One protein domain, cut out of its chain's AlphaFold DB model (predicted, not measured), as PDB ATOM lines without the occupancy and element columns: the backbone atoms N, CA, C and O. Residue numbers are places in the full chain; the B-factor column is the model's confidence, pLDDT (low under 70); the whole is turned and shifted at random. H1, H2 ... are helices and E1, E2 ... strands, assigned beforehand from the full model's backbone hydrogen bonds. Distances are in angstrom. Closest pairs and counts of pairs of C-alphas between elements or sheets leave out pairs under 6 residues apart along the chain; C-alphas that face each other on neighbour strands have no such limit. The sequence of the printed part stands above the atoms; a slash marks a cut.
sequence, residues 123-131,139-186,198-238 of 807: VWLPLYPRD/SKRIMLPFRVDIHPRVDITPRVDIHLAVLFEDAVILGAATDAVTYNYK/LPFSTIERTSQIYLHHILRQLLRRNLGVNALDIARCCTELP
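AT A GLANCE: This is residues 123 to 131, 139 to 186 and 198 to 238 of the 807 residues of the protein "RAB6A-GEF complex partner protein 1" of Mytilus galloprovincialis (UniProt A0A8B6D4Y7). A long, strongly twisted ribbon of strands runs out from a small head; E4 and E5 make the far part of the ribbon as a two-stranded arm, and E3 pairs along the part nearer the head. In the head, the helical hairpin H1 and H2 packs, through H1, on E2 of the short two-stranded sheet E1 and E2. The 98 printed residues hold, in order, E1, E2, E3, E4, E5, H1 and H2, with the larger sheet in the order E3, E4, E5 and both sheets antiparallel. The class is mixed, helices and strands. The whole is loose, with a radius of gyration of the C-alphas of 17.9 A and spans of 71 by 25 by 23 A.

IN THESE COORDINATES: E1, residues 123 to 126, begins with C-alpha 123 at (-48.004, 21.370, -21.186) and is 9.5 A long. E2, residues 141 to 146, is 16.2 A long. E3, residues 160 to 167, is 20.5 A long and bends by 54 degrees at residue 164. E4, residues 172 to 185, is 39.9 A long and ends with C-alpha 185 at (-50.552, 49.106, 12.808). E5, residues 198 to 209, is 34.1 A long. H1, residues 211 to 219, is 12.3 A long. H2, residues 224 to 232, is 12.2 A long and ends with C-alpha 232 at (-44.282, 3.005, -17.759).

HOW THE PARTS SIT: E4 is the inner strand of the larger sheet. E3 and E4 form a hairpin, antiparallel at 159 degrees, with N 162 and O 176 at 2.9 A. E4 and E5 are antiparallel at 162 degrees, with N 175 and O 206 at 2.9 A and N 183 and O 198 at 2.8 A. H1 is not on this sheet, and neither is H2. H1 and H2 touch as a helical hairpin, opposite ways at a shallow tilt of 22 degrees; their closest C-alphas, of Leu 215 and Ala 227, are 5.3 A apart. In both helices every O i to N i+4 pair is within hydrogen-bond range. The closest C-alphas of E2 and H1, of Leu 144 and Gln 217, are 6.5 A apart. E1 and E2 are antiparallel at 152 degrees, with N 123 and O 144 at 2.9 A. E2 and E3 are apart.

THE WHOLE: The two C-alphas farthest apart, of Asp 131 and Lys 186, are 70.8 A from each other. Residues 132 to 138 and 187 to 197 are not printed; the C-alpha gaps across these cuts are 14.6 A and 10.7 A. The link from E2 to E3 is long, 13 residues, and its residues 151 to 156 stand free. Mean pLDDT of the printed part is 77.8, with residues 129 to 131, 139, 149 to 161, 180 and 182 to 186 under 70.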
ATOM      1  N   VAL A 123     -49.092  22.213 -20.677       91.75
ATOM      2  CA  VAL A 123     -48.004  21.370 -21.186       91.75
ATOM      3  C   VAL A 123     -48.275  21.033 -22.643       91.75
ATOM      4  O   VAL A 123     -49.324  20.479 -22.975       91.75
ATOM      5  N   TRP A 124     -47.335  21.370 -23.521       90.88
ATOM      6  CA  TRP A 124     -47.388  21.054 -24.946       90.88
ATOM      7  C   TRP A 124     -46.547  19.802 -25.224       90.88
ATOM      8  O   TRP A 124     -45.358  19.860 -25.555       90.88
ATOM      9  N   LEU A 125     -47.197  18.662 -25.001       89.12
ATOM     10  CA  LEU A 125     -46.638  17.314 -24.935       89.12
ATOM     11  C   LEU A 125     -46.553  16.673 -26.339       89.12
ATOM     12  O   LEU A 125     -47.524  16.788 -27.094       89.12
ATOM     13  N   PRO A 126     -45.457  15.985 -26.713       85.25
ATOM     14  CA  PRO A 126     -45.397  15.163 -27.923       85.25
ATOM     15  C   PRO A 126     -46.258  13.897 -27.811       85.25
ATOM     16  O   PRO A 126     -46.334  13.265 -26.761       85.25
ATOM     17  N   LEU A 127     -46.888  13.517 -28.922       81.81
ATOM     18  CA  LEU A 127     -47.604  12.250 -29.074       81.81
ATOM     19  C   LEU A 127     -46.856  11.390 -30.094       81.81
ATOM     20  O   LEU A 127     -46.673  11.808 -31.240       81.81
ATOM     21  N   TYR A 128     -46.440  10.193 -29.683       75.75
ATOM     22  CA  TYR A 128     -45.719   9.256 -30.543       75.75
ATOM     23  C   TYR A 128     -46.700   8.209 -31.096       75.75
ATOM     24  O   TYR A 128     -47.193   7.377 -30.334       75.75
ATOM     25  N   PRO A 129     -47.037   8.239 -32.401       65.69
ATOM     26  CA  PRO A 129     -47.906   7.229 -32.989       65.69
ATOM     27  C   PRO A 129     -47.168   5.888 -33.065       65.69
ATOM     28  O   PRO A 129     -46.064   5.817 -33.603       65.69
ATOM     29  N   ARG A 130     -47.792   4.823 -32.550       62.00
ATOM     30  CA  ARG A 130     -47.275   3.447 -32.661       62.00
ATOM     31  C   ARG A 130     -47.489   2.849 -34.061       62.00
ATOM     32  O   ARG A 130     -46.643   2.092 -34.522       62.00
ATOM     33  N   ASP A 131     -48.564   3.237 -34.753       55.50
ATOM     34  CA  ASP A 131     -48.886   2.761 -36.104       55.50
ATOM     35  C   ASP A 131     -48.454   3.762 -37.191       55.50
ATOM     36  O   ASP A 131     -48.848   4.931 -37.166       55.50
ATOM     37  N   SER A 139     -52.578  16.339 -34.733       64.00
ATOM     38  CA  SER A 139     -51.362  17.068 -34.371       64.00
ATOM     39  C   SER A 139     -50.409  16.188 -33.554       64.00
ATOM     40  O   SER A 139     -50.775  15.658 -32.508       64.00
ATOM     41  N   LYS A 140     -49.142  16.099 -33.985       77.00
ATOM     42  CA  LYS A 140     -48.061  15.322 -33.330       77.00
ATOM     43  C   LYS A 140     -47.681  15.828 -31.920       77.00
ATOM     44  O   LYS A 140     -46.813  15.259 -31.264       77.00
ATOM     45  N   ARG A 141     -48.316  16.910 -31.459       84.38
ATOM     46  CA  ARG A 141     -48.250  17.470 -30.103       84.38
ATOM     47  C   ARG A 141     -49.652  17.857 -29.637       84.38
ATOM     48  O   ARG A 141     -50.486  18.246 -30.457       84.38
ATOM     49  N   ILE A 142     -49.895  17.801 -28.330       87.44
ATOM     50  CA  ILE A 142     -51.168  18.157 -27.692       87.44
ATOM     51  C   ILE A 142     -50.954  19.162 -26.556       87.44
ATOM     52  O   ILE A 142     -49.997  19.059 -25.796       87.44
ATOM     53  N   MET A 143     -51.853  20.143 -26.435       89.81
ATOM     54  CA  MET A 143     -51.849  21.109 -25.332       89.81
ATOM     55  C   MET A 143     -52.745  20.603 -24.193       89.81
ATOM     56  O   MET A 143     -53.965  20.486 -24.358       89.81
ATOM     57  N   LEU A 144     -52.146  20.293 -23.044       90.12
ATOM     58  CA  LEU A 144     -52.804  19.802 -21.832       90.12
ATOM     59  C   LEU A 144     -52.830  20.930 -20.782       90.12
ATOM     60  O   LEU A 144     -51.791  21.210 -20.185       90.12
ATOM     61  N   PRO A 145     -53.967  21.619 -20.573       89.56
ATOM     62  CA  PRO A 145     -54.131  22.573 -19.487       89.56
ATOM     63  C   PRO A 145     -54.507  21.847 -18.190       89.56
ATOM     64  O   PRO A 145     -55.345  20.942 -18.197       89.56
ATOM     65  N   PHE A 146     -53.938  22.284 -17.074       85.50
ATOM     66  CA  PHE A 146     -54.362  21.897 -15.731       85.50
ATOM     67  C   PHE A 146     -54.058  23.018 -14.735       85.50
ATOM     68  O   PHE A 146     -53.275  23.932 -15.002       85.50
ATOM     69  N   ARG A 147     -54.705  22.961 -13.577       79.88
ATOM     70  CA  ARG A 147     -54.302  23.732 -12.403       79.88
ATOM     71  C   ARG A 147     -53.532  22.805 -11.481       79.88
ATOM     72  O   ARG A 147     -53.772  21.604 -11.508       79.88
ATOM     73  N   VAL A 148     -52.598  23.368 -10.727       71.00
ATOM     74  CA  VAL A 148     -51.879  22.651  -9.676       71.00
ATOM     75  C   VAL A 148     -52.434  23.184  -8.365       71.00
ATOM     76  O   VAL A 148     -51.883  24.100  -7.763       71.00
ATOM     77  N   ASP A 149     -53.621  22.698  -8.014       59.38
ATOM     78  CA  ASP A 149     -54.376  23.204  -6.872       59.38
ATOM     79  C   ASP A 149     -53.744  22.657  -5.575       59.38
ATOM     80  O   ASP A 149     -53.810  21.458  -5.296       59.38
ATOM     81  N   ILE A 150     -53.103  23.518  -4.771       48.12
ATOM     82  CA  ILE A 150     -52.586  23.116  -3.454       48.12
ATOM     83  C   ILE A 150     -53.768  22.849  -2.516       48.12
ATOM     84  O   ILE A 150     -54.377  23.793  -2.029       48.12
ATOM     85  N   HIS A 151     -54.025  21.564  -2.250       38.19
ATOM     86  CA  HIS A 151     -54.907  21.011  -1.209       38.19
ATOM     87  C   HIS A 151     -56.295  21.681  -1.055       38.19
ATOM     88  O   HIS A 151     -56.413  22.749  -0.447       38.19
ATOM     89  N   PRO A 152     -57.397  21.035  -1.486       37.44
ATOM     90  CA  PRO A 152     -58.728  21.543  -1.172       37.44
ATOM     91  C   PRO A 152     -58.973  21.543   0.348       37.44
ATOM     92  O   PRO A 152     -58.648  20.578   1.033       37.44
ATOM     93  N   ARG A 153     -59.650  22.596   0.837       40.66
ATOM     94  CA  ARG A 153     -60.074  22.829   2.239       40.66
ATOM     95  C   ARG A 153     -58.930  23.168   3.225       40.66
ATOM     96  O   ARG A 153     -58.320  22.281   3.806       40.66
ATOM     97  N   VAL A 154     -58.785  24.458   3.560       34.84
ATOM     98  CA  VAL A 154     -59.185  25.008   4.885       34.84
ATOM     99  C   VAL A 154     -58.993  26.530   4.941       34.84
ATOM    100  O   VAL A 154     -59.876  27.224   5.443       34.84
ATOM    101  N   ASP A 155     -57.888  27.055   4.407       37.16
ATOM    102  CA  ASP A 155     -57.548  28.476   4.545       37.16
ATOM    103  C   ASP A 155     -58.320  29.376   3.563       37.16
ATOM    104  O   ASP A 155     -58.518  29.050   2.394       37.16
ATOM    105  N   ILE A 156     -58.775  30.530   4.064       43.94
ATOM    106  CA  ILE A 156     -59.630  31.493   3.338       43.94
ATOM    107  C   ILE A 156     -58.786  32.604   2.666       43.94
ATOM    108  O   ILE A 156     -59.313  33.470   1.965       43.94
ATOM    109  N   THR A 157     -57.462  32.591   2.851       43.69
ATOM    110  CA  THR A 157     -56.524  33.524   2.210       43.69
ATOM    111  C   THR A 157     -56.142  33.070   0.794       43.69
ATOM    112  O   THR A 157     -55.934  31.881   0.554       43.69
ATOM    113  N   PRO A 158     -56.013  33.998  -0.175       50.84
ATOM    114  CA  PRO A 158     -55.541  33.666  -1.513       50.84
ATOM    115  C   PRO A 158     -54.020  33.447  -1.502       50.84
ATOM    116  O   PRO A 158     -53.258  34.384  -1.739       50.84
ATOM    117  N   ARG A 159     -53.577  32.207  -1.245       57.47
ATOM    118  CA  ARG A 159     -52.192  31.786  -1.518       57.47
ATOM    119  C   ARG A 159     -51.851  32.090  -2.980       57.47
ATOM    120  O   ARG A 159     -52.623  31.772  -3.886       57.47
ATOM    121  N   VAL A 160     -50.698  32.721  -3.204       61.47
ATOM    122  CA  VAL A 160     -50.164  32.979  -4.547       61.47
ATOM    123  C   VAL A 160     -48.964  32.071  -4.768       61.47
ATOM    124  O   VAL A 160     -47.897  32.292  -4.191       61.47
ATOM    125  N   ASP A 161     -49.156  31.058  -5.609       66.00
ATOM    126  CA  ASP A 161     -48.144  30.055  -5.928       66.00
ATOM    127  C   ASP A 161     -47.346  30.451  -7.172       66.00
ATOM    128  O   ASP A 161     -47.874  30.583  -8.279       66.00
ATOM    129  N   ILE A 162     -46.042  30.643  -6.986       72.75
ATOM    130  CA  ILE A 162     -45.102  31.022  -8.039       72.75
ATOM    131  C   ILE A 162     -44.307  29.781  -8.436       72.75
ATOM    132  O   ILE A 162     -43.386  29.369  -7.732       72.75
ATOM    133  N   HIS A 163     -44.635  29.185  -9.581       81.88
ATOM    134  CA  HIS A 163     -43.853  28.089 -10.158       81.88
ATOM    135  C   HIS A 163     -42.470  28.609 -10.600       81.88
ATOM    136  O   HIS A 163     -42.382  29.553 -11.393       81.88
ATOM    137  N   LEU A 164     -41.394  27.996 -10.097       82.12
ATOM    138  CA  LEU A 164     -40.004  28.418 -10.322       82.12
ATOM    139  C   LEU A 164     -39.282  27.514 -11.330       82.12
ATOM    140  O   LEU A 164     -38.627  28.006 -12.250       82.12
ATOM    141  N   ALA A 165     -39.410  26.194 -11.176       86.00
ATOM    142  CA  ALA A 165     -38.738  25.205 -12.016       86.00
ATOM    143  C   ALA A 165     -39.590  23.945 -12.220       86.00
ATOM    144  O   ALA A 165     -40.427  23.605 -11.387       86.00
ATOM    145  N   VAL A 166     -39.330  23.229 -13.314       87.25
ATOM    146  CA  VAL A 166     -39.910  21.912 -13.604       87.25
ATOM    147  C   VAL A 166     -38.776  20.892 -13.658       87.25
ATOM    148  O   VAL A 166     -37.837  21.050 -14.441       87.25
ATOM    149  N   LEU A 167     -38.860  19.851 -12.833       88.12
ATOM    150  CA  LEU A 167     -37.999  18.675 -12.877       88.12
ATOM    151  C   LEU A 167     -38.645  17.649 -13.813       88.12
ATOM    152  O   LEU A 167     -39.585  16.949 -13.448       88.12
ATOM    153  N   PHE A 168     -38.148  17.605 -15.048       86.06
ATOM    154  CA  PHE A 168     -38.682  16.766 -16.125       86.06
ATOM    155  C   PHE A 168     -38.442  15.266 -15.887       86.06
ATOM    156  O   PHE A 168     -39.283  14.441 -16.239       86.06
ATOM    157  N   GLU A 169     -37.291  14.928 -15.298       84.62
ATOM    158  CA  GLU A 169     -36.847  13.554 -15.008       84.62
ATOM    159  C   GLU A 169     -37.571  12.985 -13.764       84.62
ATOM    160  O   GLU A 169     -37.915  11.798 -13.744       84.62
ATOM    161  N   ASP A 170     -37.889  13.857 -12.795       84.88
ATOM    162  CA  ASP A 170     -38.509  13.554 -11.491       84.88
ATOM    163  C   ASP A 170     -39.979  14.007 -11.382       84.88
ATOM    164  O   ASP A 170     -40.495  14.197 -10.287       84.88
ATOM    165  N   ALA A 171     -40.651  14.259 -12.507       86.75
ATOM    166  CA  ALA A 171     -42.085  14.563 -12.598       86.75
ATOM    167  C   ALA A 171     -42.669  15.594 -11.586       86.75
ATOM    168  O   ALA A 171     -43.848  15.518 -11.212       86.75
ATOM    169  N   VAL A 172     -41.862  16.575 -11.159       89.25
ATOM    170  CA  VAL A 172     -42.166  17.516 -10.064       89.25
ATOM    171  C   VAL A 172     -42.001  18.970 -10.506       89.25
ATOM    172  O   VAL A 172     -41.040  19.331 -11.182       89.25
ATOM    173  N   ILE A 173     -42.921  19.837 -10.085       88.38
ATOM    174  CA  ILE A 173     -42.755  21.295 -10.118       88.38
ATOM    175  C   ILE A 173     -42.203  21.752  -8.767       88.38
ATOM    176  O   ILE A 173     -42.688  21.336  -7.713       88.38
ATOM    177  N   LEU A 174     -41.213  22.639  -8.810       88.56
ATOM    178  CA  LEU A 174     -40.729  23.392  -7.660       88.56
ATOM    179  C   LEU A 174     -41.270  24.819  -7.743       88.56
ATOM    180  O   LEU A 174     -41.131  25.487  -8.774       88.56
ATOM    181  N   GLY A 175     -41.854  25.299  -6.652       86.44
ATOM    182  CA  GLY A 175     -42.437  26.627  -6.554       86.44
ATOM    183  C   GLY A 175     -42.153  27.310  -5.222       86.44
ATOM    184  O   GLY A 175     -41.435  26.799  -4.356       86.44
ATOM    185  N   ALA A 176     -42.731  28.494  -5.077       82.38
ATOM    186  CA  ALA A 176     -42.817  29.205  -3.819       82.38
ATOM    187  C   ALA A 176     -44.248  29.715  -3.616       82.38
ATOM    188  O   ALA A 176     -44.745  30.492  -4.432       82.38
ATOM    189  N   ALA A 177     -44.888  29.293  -2.529       78.69
ATOM    190  CA  ALA A 177     -46.131  29.889  -2.062       78.69
ATOM    191  C   ALA A 177     -45.800  31.162  -1.279       78.69
ATOM    192  O   ALA A 177     -44.880  31.168  -0.460       78.69
ATOM    193  N   THR A 178     -46.555  32.235  -1.502       74.06
ATOM    194  CA  THR A 178     -46.535  33.402  -0.611       74.06
ATOM    195  C   THR A 178     -47.883  33.527   0.083       74.06
ATOM    196  O   THR A 178     -48.897  33.723  -0.591       74.06
ATOM    197  N   ASP A 179     -47.884  33.463   1.416       71.31
ATOM    198  CA  ASP A 179     -48.986  34.001   2.221       71.31
ATOM    199  C   ASP A 179     -48.637  35.436   2.643       71.31
ATOM    200  O   ASP A 179     -47.487  35.741   2.970       71.31
ATOM    201  N   ALA A 180     -49.616  36.335   2.559       66.94
ATOM    202  CA  ALA A 180     -49.423  37.780   2.624       66.94
ATOM    203  C   ALA A 180     -50.389  38.408   3.638       66.94
ATOM    204  O   ALA A 180     -51.456  38.924   3.298       66.94
ATOM    205  N   VAL A 181     -49.990  38.386   4.907       70.38
ATOM    206  CA  VAL A 181     -50.780  38.916   6.018       70.38
ATOM    207  C   VAL A 181     -50.528  40.418   6.156       70.38
ATOM    208  O   VAL A 181     -49.427  40.862   6.485       70.38
ATOM    209  N   THR A 182     -51.554  41.240   5.937       69.50
ATOM    210  CA  THR A 182     -51.465  42.691   6.167       69.50
ATOM    211  C   THR A 182     -51.535  43.003   7.661       69.50
ATOM    212  O   THR A 182     -52.609  42.927   8.267       69.50
ATOM    213  N   TYR A 183     -50.410  43.387   8.265       67.69
ATOM    214  CA  TYR A 183     -50.377  43.847   9.648       67.69
ATOM    215  C   TYR A 183     -50.804  45.315   9.732       67.69
ATOM    216  O   TYR A 183     -50.118  46.216   9.251       67.69
ATOM    217  N   ASN A 184     -51.955  45.560  10.355       69.38
ATOM    218  CA  ASN A 184     -52.567  46.882  10.425       69.38
ATOM    219  C   ASN A 184     -52.137  47.613  11.703       69.38
ATOM    220  O   ASN A 184     -52.813  47.525  12.733       69.38
ATOM    221  N   TYR A 185     -51.021  48.344  11.652       68.19
ATOM    222  CA  TYR A 185     -50.552  49.106  12.808       68.19
ATOM    223  C   TYR A 185     -51.284  50.450  12.939       68.19
ATOM    224  O   TYR A 185     -51.385  51.225  11.986       68.19
ATOM    225  N   LYS A 186     -51.762  50.745  14.153       62.22
ATOM    226  CA  LYS A 186     -52.232  52.076  14.555       62.22
ATOM    227  C   LYS A 186     -51.154  52.724  15.413       62.22
ATOM    228  O   LYS A 186     -50.871  52.224  16.500       62.22
ATOM    229  N   LEU A 198     -48.814  47.272   6.907       72.81
ATOM    230  CA  LEU A 198     -47.514  46.686   6.593       72.81
ATOM    231  C   LEU A 198     -47.740  45.276   6.020       72.81
ATOM    232  O   LEU A 198     -48.253  44.418   6.742       72.81
ATOM    233  N   PRO A 199     -47.404  45.003   4.746       72.81
ATOM    234  CA  PRO A 199     -47.498  43.654   4.202       72.81
ATOM    235  C   PRO A 199     -46.396  42.783   4.816       72.81
ATOM    236  O   PRO A 199     -45.209  43.050   4.630       72.81
ATOM    237  N   PHE A 200     -46.787  41.740   5.545       74.81
ATOM    238  CA  PHE A 200     -45.884  40.693   6.003       74.81
ATOM    239  C   PHE A 200     -46.081  39.458   5.120       74.81
ATOM    240  O   PHE A 200     -47.152  38.852   5.124       74.81
ATOM    241  N   SER A 201     -45.056  39.118   4.340       76.31
ATOM    242  CA  SER A 201     -45.092  38.013   3.379       76.31
ATOM    243  C   SER A 201     -44.156  36.890   3.815       76.31
ATOM    244  O   SER A 201     -42.937  37.072   3.830       76.31
ATOM    245  N   THR A 202     -44.711  35.721   4.128       79.00
ATOM    246  CA  THR A 202     -43.938  34.489   4.342       79.00
ATOM    247  C   THR A 202     -43.867  33.700   3.045       79.00
ATOM    248  O   THR A 202     -44.897  33.372   2.459       79.00
ATOM    249  N   ILE A 203     -42.642  33.403   2.605       80.62
ATOM    250  CA  ILE A 203     -42.369  32.636   1.388       80.62
ATOM    251  C   ILE A 203     -42.043  31.195   1.786       80.62
ATOM    252  O   ILE A 203     -40.989  30.923   2.363       80.62
ATOM    253  N   GLU A 204     -42.945  30.273   1.464       82.25
ATOM    254  CA  GLU A 204     -42.796  28.837   1.698       82.25
ATOM    255  C   GLU A 204     -42.355  28.150   0.400       82.25
ATOM    256  O   GLU A 204     -42.866  28.455  -0.676       82.25
ATOM    257  N   ARG A 205     -41.406  27.209   0.468       84.12
ATOM    258  CA  ARG A 205     -41.011  26.412  -0.707       84.12
ATOM    259  C   ARG A 205     -42.036  25.305  -0.932       84.12
ATOM    260  O   ARG A 205     -42.329  24.565   0.002       84.12
ATOM    261  N   THR A 206     -42.525  25.158  -2.159       83.06
ATOM    262  CA  THR A 206     -43.502  24.125  -2.526       83.06
ATOM    263  C   THR A 206     -42.918  23.139  -3.535       83.06
ATOM    264  O   THR A 206     -42.152  23.506  -4.427       83.06
ATOM    265  N   SER A 207     -43.280  21.865  -3.391       86.06
ATOM    266  CA  SER A 207     -42.982  20.790  -4.338       86.06
ATOM    267  C   SER A 207     -44.279  20.055  -4.676       86.06
ATOM    268  O   SER A 207     -45.060  19.710  -3.792       86.06
ATOM    269  N   GLN A 208     -44.549  19.874  -5.968       82.94
ATOM    270  CA  GLN A 208     -45.840  19.400  -6.475       82.94
ATOM    271  C   GLN A 208     -45.612  18.326  -7.544       82.94
ATOM    272  O   GLN A 208     -44.934  18.584  -8.539       82.94
ATOM    273  N   ILE A 209     -46.178  17.127  -7.375       89.25
ATOM    274  CA  ILE A 209     -46.039  16.032  -8.349       89.25
ATOM    275  C   ILE A 209     -47.102  16.192  -9.442       89.25
ATOM    276  O   ILE A 209     -48.290  16.008  -9.187       89.25
ATOM    277  N   TYR A 210     -46.703  16.504 -10.676       88.25
ATOM    278  CA  TYR A 210     -47.654  16.857 -11.743       88.25
ATOM    279  C   TYR A 210     -48.225  15.665 -12.518       88.25
ATOM    280  O   TYR A 210     -49.164  15.826 -13.303       88.25
ATOM    281  N   LEU A 211     -47.624  14.480 -12.373       90.31
ATOM    282  CA  LEU A 211     -47.839  13.359 -13.293       90.31
ATOM    283  C   LEU A 211     -49.311  12.923 -13.358       90.31
ATOM    284  O   LEU A 211     -49.837  12.706 -14.451       90.31
ATOM    285  N   HIS A 212     -50.004  12.906 -12.216       90.06
ATOM    286  CA  HIS A 212     -51.421  12.549 -12.131       90.06
ATOM    287  C   HIS A 212     -52.311  13.469 -12.988       90.06
ATOM    288  O   HIS A 212     -53.137  12.967 -13.752       90.06
ATOM    289  N   HIS A 213     -52.082  14.789 -12.994       89.81
ATOM    290  CA  HIS A 213     -52.831  15.718 -13.851       89.81
ATOM    291  C   HIS A 213     -52.625  15.448 -15.355       89.81
ATOM    292  O   HIS A 213     -53.579  15.543 -16.133       89.81
ATOM    293  N   ILE A 214     -51.405  15.088 -15.785       90.38
ATOM    294  CA  ILE A 214     -51.119  14.732 -17.189       90.38
ATOM    295  C   ILE A 214     -51.880  13.461 -17.576       90.38
ATOM    296  O   ILE A 214     -52.591  13.457 -18.586       90.38
ATOM    297  N   LEU A 215     -51.788  12.410 -16.755       91.50
ATOM    298  CA  LEU A 215     -52.494  11.146 -16.977       91.50
ATOM    299  C   LEU A 215     -54.015  11.369 -17.025       91.50
ATOM    300  O   LEU A 215     -54.665  10.955 -17.986       91.50
ATOM    301  N   ARG A 216     -54.576  12.138 -16.079       89.62
ATOM    302  CA  ARG A 216     -55.998  12.530 -16.033       89.62
ATOM    303  C   ARG A 216     -56.445  13.245 -17.312       89.62
ATOM    304  O   ARG A 216     -57.512  12.941 -17.842       89.62
ATOM    305  N   GLN A 217     -55.642  14.170 -17.849       88.19
ATOM    306  CA  GLN A 217     -55.965  14.893 -19.088       88.19
ATOM    307  C   GLN A 217     -55.837  14.030 -20.357       88.19
ATOM    308  O   GLN A 217     -56.596  14.238 -21.303       88.19
ATOM    309  N   LEU A 218     -54.931  13.049 -20.394       88.69
ATOM    310  CA  LEU A 218     -54.824  12.094 -21.508       88.69
ATOM    311  C   LEU A 218     -55.965  11.062 -21.488       88.69
ATOM    312  O   LEU A 218     -56.592  10.814 -22.521       88.69
ATOM    313  N   LEU A 219     -56.297  10.527 -20.308       89.12
ATOM    314  CA  LEU A 219     -57.405   9.588 -20.098       89.12
ATOM    315  C   LEU A 219     -58.772  10.235 -20.396       89.12
ATOM    316  O   LEU A 219     -59.618   9.598 -21.027       89.12
ATOM    317  N   ARG A 220     -58.957  11.525 -20.077       88.19
ATOM    318  CA  ARG A 220     -60.124  12.334 -20.502       88.19
ATOM    319  C   ARG A 220     -60.266  12.500 -22.019       88.19
ATOM    320  O   ARG A 220     -61.347  12.834 -22.488       88.19
ATOM    321  N   ARG A 221     -59.195  12.310 -22.796       86.12
ATOM    322  CA  ARG A 221     -59.142  12.603 -24.244       86.12
ATOM    323  C   ARG A 221     -59.013  11.357 -25.119       86.12
ATOM    324  O   ARG A 221     -58.610  11.458 -26.272       86.12
ATOM    325  N   ASN A 222     -59.339  10.183 -24.578       84.94
ATOM    326  CA  ASN A 222     -59.178   8.880 -25.235       84.94
ATOM    327  C   ASN A 222     -57.728   8.476 -25.583       84.94
ATOM    328  O   ASN A 222     -57.518   7.494 -26.287       84.94
ATOM    329  N   LEU A 223     -56.710   9.142 -25.022       85.94
ATOM    330  CA  LEU A 223     -55.290   8.877 -25.305       85.94
ATOM    331  C   LEU A 223     -54.643   7.899 -24.305       85.94
ATOM    332  O   LEU A 223     -53.491   8.080 -23.915       85.94
ATOM    333  N   GLY A 224     -55.372   6.852 -23.902       84.62
ATOM    334  CA  GLY A 224     -54.947   5.911 -22.852       84.62
ATOM    335  C   GLY A 224     -53.587   5.247 -23.101       84.62
ATOM    336  O   GLY A 224     -52.777   5.181 -22.187       84.62
ATOM    337  N   VAL A 225     -53.286   4.858 -24.346       86.06
ATOM    338  CA  VAL A 225     -51.985   4.253 -24.704       86.06
ATOM    339  C   VAL A 225     -50.821   5.227 -24.479       86.06
ATOM    340  O   VAL A 225     -49.803   4.839 -23.923       86.06
ATOM    341  N   ASN A 226     -50.988   6.513 -24.816       85.56
ATOM    342  CA  ASN A 226     -49.953   7.525 -24.559       85.56
ATOM    343  C   ASN A 226     -49.786   7.798 -23.055       85.56
ATOM    344  O   ASN A 226     -48.677   8.066 -22.610       85.56
ATOM    345  N   ALA A 227     -50.870   7.735 -22.271       89.62
ATOM    346  CA  ALA A 227     -50.796   7.855 -20.815       89.62
ATOM    347  C   ALA A 227     -50.030   6.674 -20.194       89.62
ATOM    348  O   ALA A 227     -49.213   6.870 -19.300       89.62
ATOM    349  N   LEU A 228     -50.272   5.463 -20.700       88.81
ATOM    350  CA  LEU A 228     -49.637   4.225 -20.250       88.81
ATOM    351  C   LEU A 228     -48.157   4.159 -20.642       88.81
ATOM    352  O   LEU A 228     -47.349   3.716 -19.831       88.81
ATOM    353  N   ASP A 229     -47.788   4.677 -21.814       87.25
ATOM    354  CA  ASP A 229     -46.383   4.826 -22.208       87.25
ATOM    355  C   ASP A 229     -45.646   5.787 -21.254       87.25
ATOM    356  O   ASP A 229     -44.660   5.384 -20.642       87.25
ATOM    357  N   ILE A 230     -46.185   6.987 -20.993       87.81
ATOM    358  CA  ILE A 230     -45.594   7.940 -20.029       87.81
ATOM    359  C   ILE A 230     -45.488   7.332 -18.625       87.81
ATOM    360  O   ILE A 230     -44.478   7.513 -17.950       87.81
ATOM    361  N   ALA A 231     -46.522   6.622 -18.171       89.88
ATOM    362  CA  ALA A 231     -46.541   6.020 -16.845       89.88
ATOM    363  C   ALA A 231     -45.510   4.888 -16.705       89.88
ATOM    364  O   ALA A 231     -44.804   4.848 -15.701       89.88
ATOM    365  N   ARG A 232     -45.341   4.034 -17.725       88.56
ATOM    366  CA  ARG A 232     -44.282   3.005 -17.759       88.56
ATOM    367  C   ARG A 232     -42.875   3.613 -17.796       88.56
ATOM    368  O   ARG A 232     -41.972   3.068 -17.177       88.56
ATOM    369  N   CYS A 233     -42.693   4.785 -18.404       85.56
ATOM    370  CA  CYS A 233     -41.450   5.566 -18.308       85.56
ATOM    371  C   CYS A 233     -41.219   6.216 -16.922       85.56
ATOM    372  O   CYS A 233     -40.193   6.866 -16.708       85.56
ATOM    373  N   CYS A 234     -42.163   6.078 -15.984       85.38
ATOM    374  CA  CYS A 234     -42.143   6.693 -14.656       85.38
ATOM    375  C   CYS A 234     -42.299   5.694 -13.491       85.38
ATOM    376  O   CYS A 234     -42.295   6.141 -12.345       85.38
ATOM    377  N   THR A 235     -42.385   4.380 -13.734       86.88
ATOM    378  CA  THR A 235     -42.523   3.359 -12.669       86.88
ATOM    379  C   THR A 235     -41.312   3.266 -11.740       86.88
ATOM    380  O   THR A 235     -41.442   2.805 -10.616       86.88
ATOM    381  N   GLU A 236     -40.135   3.721 -12.176       85.38
ATOM    382  CA  GLU A 236     -38.914   3.765 -11.351       85.38
ATOM    383  C   GLU A 236     -38.940   4.859 -10.265       85.38
ATOM    384  O   GLU A 236     -38.032   4.944  -9.440       85.38
ATOM    385  N   LEU A 237     -39.943   5.744 -10.276       87.06
ATOM    386  CA  LEU A 237     -40.041   6.845  -9.321       87.06
ATOM    387  C   LEU A 237     -40.628   6.333  -7.990       87.06
ATOM    388  O   LEU A 237     -41.727   5.783  -7.996       87.06
ATOM    389  N   PRO A 238     -39.992   6.574  -6.825       87.38
ATOM    390  CA  PRO A 238     -40.394   5.962  -5.547       87.38
ATOM    391  C   PRO A 238     -41.759   6.433  -5.007       87.38
ATOM    392  O   PRO A 238     -42.267   5.890  -4.032       87.38
TER     393      PRO A 238